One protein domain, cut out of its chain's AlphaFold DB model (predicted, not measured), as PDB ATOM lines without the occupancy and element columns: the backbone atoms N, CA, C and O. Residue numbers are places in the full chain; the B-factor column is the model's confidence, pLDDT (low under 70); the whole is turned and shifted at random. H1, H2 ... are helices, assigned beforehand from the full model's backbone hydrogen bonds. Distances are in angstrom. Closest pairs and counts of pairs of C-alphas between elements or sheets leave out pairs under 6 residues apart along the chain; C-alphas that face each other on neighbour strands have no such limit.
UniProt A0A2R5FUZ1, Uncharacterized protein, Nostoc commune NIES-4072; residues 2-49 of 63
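AT A GLANCE: This is residues 2 to 49 of the 63 residues of an uncharacterized protein of Nostoc commune NIES-4072 (UniProt A0A2R5FUZ1). One long helix, H2, forms one side of a small body, and loops with one short helix, H1, form the other side. H1 sits near the last turn of H2, and the link from residue 21 to 32 leads away to the far end, where H2 begins and runs back. The printed part has 48 residues, with H1 then H2, no named strand, and class all helix, though only 21 residues are in named elements. It is compact, with a radius of gyration of the C-alphas of 9.7 A and spans of 27 by 21 by 18 A.

HOW THE PARTS SIT: H1, residues 15 to 20, and H2, residues 33 to 47, are close but not clearly touching. Their closest C-alphas, of Arg 15 and Leu 47, are 6.0 A apart. They run opposite ways at a steep tilt of 40 degrees. In H1 and H2 every O i to N i+4 pair is within hydrogen-bond range.

IN THESE COORDINATES: H1 begins at C-alpha 15 (130.428, 158.747, 184.775) and measures 8.8 A. H2 measures 20.9 A and ends at C-alpha 47 (124.562, 158.680, 183.601).

THE WHOLE: The farthest C-alphas, of Asp 16 and Asp 31, are 27.4 A apart. The printed part has no cut. The link from H1 to H2 is long. Residues 2 to 3 have pLDDT under 70.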
ATOM      1  N   ASP A   2     116.055 154.428 176.631       58.31
ATOM      2  CA  ASP A   2     117.314 154.301 175.909       58.31
ATOM      3  C   ASP A   2     117.672 155.639 175.268       58.31
ATOM      4  O   ASP A   2     116.842 156.281 174.618       58.31
ATOM      5  N   LEU A   3     118.906 156.081 175.485       65.25
ATOM      6  CA  LEU A   3     119.421 157.272 174.836       65.25
ATOM      7  C   LEU A   3     119.558 156.961 173.334       65.25
ATOM      8  O   LEU A   3     120.425 156.186 172.945       65.25
ATOM      9  N   LYS A   4     118.681 157.523 172.490       73.19
ATOM     10  CA  LYS A   4     118.687 157.304 171.026       73.19
ATOM     11  C   LYS A   4     119.866 157.966 170.301       73.19
ATOM     12  O   LYS A   4     120.003 157.803 169.092       73.19
ATOM     13  N   TYR A   5     120.688 158.712 171.027       80.69
ATOM     14  CA  TYR A   5     121.797 159.468 170.471       80.69
ATOM     15  C   TYR A   5     123.060 158.616 170.366       80.69
ATOM     16  O   TYR A   5     123.365 157.800 171.240       80.69
ATOM     17  N   LYS A   6     123.821 158.833 169.296       84.38
ATOM     18  CA  LYS A   6     125.139 158.233 169.115       84.38
ATOM     19  C   LYS A   6     126.144 158.907 170.036       84.38
ATOM     20  O   LYS A   6     126.284 160.130 170.047       84.38
ATOM     21  N   TRP A   7     126.874 158.099 170.788       86.75
ATOM     22  CA  TRP A   7     128.021 158.576 171.543       86.75
ATOM     23  C   TRP A   7     129.155 158.927 170.592       86.75
ATOM     24  O   TRP A   7     129.411 158.180 169.646       86.75
ATOM     25  N   LYS A   8     129.870 160.014 170.881       83.56
ATOM     26  CA  LYS A   8     131.009 160.475 170.076       83.56
ATOM     27  C   LYS A   8     132.077 159.391 169.885       83.56
ATOM     28  O   LYS A   8     132.657 159.265 168.816       83.56
ATOM     29  N   ASN A   9     132.296 158.565 170.909       80.31
ATOM     30  CA  ASN A   9     133.272 157.473 170.865       80.31
ATOM     31  C   ASN A   9     132.661 156.116 170.460       80.31
ATOM     32  O   ASN A   9     133.324 155.086 170.559       80.31
ATOM     33  N   GLY A  10     131.386 156.074 170.057       79.44
ATOM     34  CA  GLY A  10     130.674 154.835 169.720       79.44
ATOM     35  C   GLY A  10     130.287 153.955 170.919       79.44
ATOM     36  O   GLY A  10     129.557 152.983 170.744       79.44
ATOM     37  N   TYR A  11     130.710 154.304 172.137       81.31
ATOM     38  CA  TYR A  11     130.332 153.633 173.383       81.31
ATOM     39  C   TYR A  11     129.782 154.623 174.408       81.31
ATOM     40  O   TYR A  11     130.120 155.806 174.393       81.31
ATOM     41  N   ARG A  12     128.942 154.121 175.322       82.38
ATOM     42  CA  ARG A  12     128.422 154.902 176.449       82.38
ATOM     43  C   ARG A  12     129.588 155.294 177.368       82.38
ATOM     44  O   ARG A  12     130.165 154.389 177.969       82.38
ATOM     45  N   PRO A  13     129.920 156.590 177.508       81.31
ATOM     46  CA  PRO A  13     131.010 157.028 178.361       81.31
ATOM     47  C   PRO A  13     130.685 156.741 179.825       81.31
ATOM     48  O   PRO A  13     129.524 156.770 180.250       81.31
ATOM     49  N   SER A  14     131.724 156.473 180.605       82.31
ATOM     50  CA  SER A  14     131.605 156.283 182.049       82.31
ATOM     51  C   SER A  14     131.270 157.603 182.746       82.31
ATOM     52  O   SER A  14     131.542 158.678 182.220       82.31
ATOM     53  N   ARG A  15     130.735 157.546 183.973       79.81
ATOM     54  CA  ARG A  15     130.428 158.747 184.775       79.81
ATOM     55  C   ARG A  15     131.635 159.690 184.906       79.81
ATOM     56  O   ARG A  15     131.470 160.899 184.817       79.81
ATOM     57  N   ASP A  16     132.830 159.132 185.089       80.75
ATOM     58  CA  ASP A  16     134.083 159.892 185.206       80.75
ATOM     59  C   ASP A  16     134.505 160.526 183.871       80.75
ATOM     60  O   ASP A  16     134.804 161.717 183.800       80.75
ATOM     61  N   GLU A  17     134.438 159.754 182.783       80.94
ATOM     62  CA  GLU A  17     134.717 160.252 181.436       80.94
ATOM     63  C   GLU A  17     133.757 161.370 181.064       80.94
ATOM     64  O   GLU A  17     134.170 162.395 180.537       80.94
ATOM     65  N   ALA A  18     132.479 161.206 181.372       81.44
ATOM     66  CA  ALA A  18     131.466 162.165 181.005       81.44
ATOM     67  C   ALA A  18     131.405 163.404 181.923       81.44
ATOM     68  O   ALA A  18     130.811 164.413 181.540       81.44
ATOM     69  N   ALA A  19     132.069 163.355 183.084       77.50
ATOM     70  CA  ALA A  19     132.378 164.529 183.899       77.50
ATOM     71  C   ALA A  19     133.566 165.326 183.331       77.50
ATOM     72  O   ALA A  19     133.559 166.552 183.363       77.50
ATOM     73  N   LYS A  20     134.579 164.635 182.790       79.50
ATOM     74  CA  LYS A  20     135.775 165.260 182.197       79.50
ATOM     75  C   LYS A  20     135.556 165.749 180.768       79.50
ATOM     76  O   LYS A  20     136.239 166.666 180.321       79.50
ATOM     77  N   ASN A  21     134.632 165.126 180.039       77.06
ATOM     78  CA  ASN A  21     134.370 165.448 178.646       77.06
ATOM     79  C   ASN A  21     133.224 166.463 178.519       77.06
ATOM     80  O   ASN A  21     132.093 166.184 178.938       77.06
ATOM     81  N   PRO A  22     133.476 167.618 177.877       74.50
ATOM     82  CA  PRO A  22     132.429 168.594 177.606       74.50
ATOM     83  C   PRO A  22     131.422 168.078 176.573       74.50
ATOM     84  O   PRO A  22     130.258 168.456 176.677       74.50
ATOM     85  N   HIS A  23     131.853 167.185 175.669       81.06
ATOM     86  CA  HIS A  23     131.050 166.630 174.578       81.06
ATOM     87  C   HIS A  23     130.916 165.110 174.681       81.06
ATOM     88  O   HIS A  23     131.896 164.390 174.480       81.06
ATOM     89  N   LEU A  24     129.715 164.617 174.986       83.06
ATOM     90  CA  LEU A  24     129.461 163.170 175.126       83.06
ATOM     91  C   LEU A  24     128.902 162.544 173.855       83.06
ATOM     92  O   LEU A  24     129.189 161.390 173.519       83.06
ATOM     93  N   LEU A  25     128.066 163.311 173.172       86.50
ATOM     94  CA  LEU A  25     127.365 162.880 171.981       86.50
ATOM     95  C   LEU A  25     128.074 163.395 170.747       86.50
ATOM     96  O   LEU A  25     128.768 164.409 170.774       86.50
ATOM     97  N   ASP A  26     127.913 162.643 169.670       86.38
ATOM     98  CA  ASP A  26     128.457 163.031 168.386       86.38
ATOM     99  C   ASP A  26     127.729 164.283 167.884       86.38
ATOM    100  O   ASP A  26     126.520 164.248 167.668       86.38
ATOM    101  N   GLU A  27     128.426 165.407 167.745       82.62
ATOM    102  CA  GLU A  27     127.798 166.663 167.326       82.62
ATOM    103  C   GLU A  27     127.274 166.610 165.887       82.62
ATOM    104  O   GLU A  27     126.325 167.318 165.569       82.62
ATOM    105  N   SER A  28     127.821 165.728 165.039       84.50
ATOM    106  CA  SER A  28     127.410 165.601 163.637       84.50
ATOM    107  C   SER A  28     126.019 164.984 163.463       84.50
ATOM    108  O   SER A  28     125.485 165.006 162.359       84.50
ATOM    109  N   GLN A  29     125.409 164.445 164.527       83.31
ATOM    110  CA  GLN A  29     124.013 163.989 164.492       83.31
ATOM    111  C   GLN A  29     122.998 165.115 164.761       83.31
ATOM    112  O   GLN A  29     121.796 164.880 164.646       83.31
ATOM    113  N   PHE A  30     123.467 166.304 165.152       85.94
ATOM    114  CA  PHE A  30     122.628 167.445 165.496       85.94
ATOM    115  C   PHE A  30     122.812 168.571 164.480       85.94
ATOM    116  O   PHE A  30     123.906 169.104 164.327       85.94
ATOM    117  N   ASP A  31     121.719 168.996 163.852       84.69
ATOM    118  CA  ASP A  31     121.691 170.197 163.002       84.69
ATOM    119  C   ASP A  31     121.631 171.497 163.827       84.69
ATOM    120  O   ASP A  31     121.960 172.577 163.340       84.69
ATOM    121  N   ASN A  32     121.194 171.410 165.090       87.00
ATOM    122  CA  ASN A  32     120.978 172.563 165.959       87.00
ATOM    123  C   ASN A  32     121.714 172.405 167.297       87.00
ATOM    124  O   ASN A  32     121.609 171.379 167.973       87.00
ATOM    125  N   GLU A  33     122.400 173.467 167.720       83.06
ATOM    126  CA  GLU A  33     123.075 173.537 169.015       83.06
ATOM    127  C   GLU A  33     122.113 173.325 170.198       83.06
ATOM    128  O   GLU A  33     122.513 172.737 171.205       83.06
ATOM    129  N   GLN A  34     120.851 173.759 170.100       84.12
ATOM    130  CA  GLN A  34     119.864 173.507 171.156       84.12
ATOM    131  C   GLN A  34     119.579 172.016 171.343       84.12
ATOM    132  O   GLN A  34     119.520 171.553 172.480       84.12
ATOM    133  N   ASP A  35     119.422 171.268 170.248       84.69
ATOM    134  CA  ASP A  35     119.140 169.831 170.319       84.69
ATOM    135  C   ASP A  35     120.356 169.077 170.864       84.69
ATOM    136  O   ASP A  35     120.223 168.251 171.766       84.69
ATOM    137  N   ARG A  36     121.559 169.483 170.425       84.31
ATOM    138  CA  ARG A  36     122.830 168.999 170.975       84.31
ATOM    139  C   ARG A  36     122.877 169.185 172.491       84.31
ATOM    140  O   ARG A  36     123.092 168.216 173.214       84.31
ATOM    141  N   LYS A  37     122.622 170.401 172.991       83.38
ATOM    142  CA  LYS A  37     122.625 170.684 174.438       83.38
ATOM    143  C   LYS A  37     121.604 169.827 175.187       83.38
ATOM    144  O   LYS A  37     121.971 169.183 176.165       83.38
ATOM    145  N   LEU A  38     120.366 169.743 174.695       84.88
ATOM    146  CA  LEU A  38     119.303 168.962 175.333       84.88
ATOM    147  C   LEU A  38     119.640 167.465 175.405       84.88
ATOM    148  O   LEU A  38     119.396 166.800 176.420       84.88
ATOM    149  N   ALA A  39     120.210 166.930 174.330       85.19
ATOM    150  CA  ALA A  39     120.632 165.545 174.250       85.19
ATOM    151  C   ALA A  39     121.796 165.255 175.206       85.19
ATOM    152  O   ALA A  39     121.777 164.245 175.911       85.19
ATOM    153  N   GLU A  40     122.777 166.154 175.285       83.56
ATOM    154  CA  GLU A  40     123.904 166.035 176.211       83.56
ATOM    155  C   GLU A  40     123.470 166.134 177.676       83.56
ATOM    156  O   GLU A  40     123.899 165.327 178.504       83.56
ATOM    157  N   GLU A  41     122.571 167.059 178.009       83.31
ATOM    158  CA  GLU A  41     121.975 167.148 179.345       83.31
ATOM    159  C   GLU A  41     121.217 165.865 179.702       83.31
ATOM    160  O   GLU A  41     121.377 165.322 180.799       83.31
ATOM    161  N   SER A  42     120.454 165.321 178.752       82.62
ATOM    162  CA  SER A  42     119.743 164.050 178.919       82.62
ATOM    163  C   SER A  42     120.709 162.878 179.111       82.62
ATOM    164  O   SER A  42     120.480 162.026 179.972       82.62
ATOM    165  N   ALA A  43     121.816 162.850 178.366       83.31
ATOM    166  CA  ALA A  43     122.872 161.850 178.480       83.31
ATOM    167  C   ALA A  43     123.544 161.881 179.859       83.31
ATOM    168  O   ALA A  43     123.713 160.837 180.495       83.31
ATOM    169  N   ARG A  44     123.867 163.079 180.358       80.81
ATOM    170  CA  ARG A  44     124.440 163.283 181.696       80.81
ATOM    171  C   ARG A  44     123.466 162.890 182.795       80.81
ATOM    172  O   ARG A  44     123.820 162.120 183.686       80.81
ATOM    173  N   LYS A  45     122.206 163.304 182.676       81.50
ATOM    174  CA  LYS A  45     121.141 162.902 183.600       81.50
ATOM    175  C   LYS A  45     120.956 161.385 183.625       81.50
ATOM    176  O   LYS A  45     120.799 160.804 184.695       81.50
ATOM    177  N   HIS A  46     121.044 160.727 182.469       81.44
ATOM    178  CA  HIS A  46     120.962 159.270 182.353       81.44
ATOM    179  C   HIS A  46     122.171 158.540 182.965       81.44
ATOM    180  O   HIS A  46     122.056 157.410 183.440       81.44
ATOM    181  N   LEU A  47     123.342 159.172 182.959       79.12
ATOM    182  CA  LEU A  47     124.562 158.680 183.601       79.12
ATOM    183  C   LEU A  47     124.657 159.062 185.091       79.12
ATOM    184  O   LEU A  47     125.593 158.633 185.766       79.12
ATOM    185  N   GLY A  48     123.698 159.836 185.616       77.88
ATOM    186  CA  GLY A  48     123.707 160.308 187.002       77.88
ATOM    187  C   GLY A  48     124.877 161.246 187.306       77.88
ATOM    188  O   GLY A  48     125.367 161.278 188.432       77.88
ATOM    189  N   ILE A  49     125.360 161.960 186.290       75.19
ATOM    190  CA  ILE A  49     126.431 162.949 186.417       75.19
ATOM    191  C   ILE A  49     125.779 164.323 186.485       75.19
ATOM    192  O   ILE A  49     124.870 164.586 185.686       75.19
TER     193      ILE A  49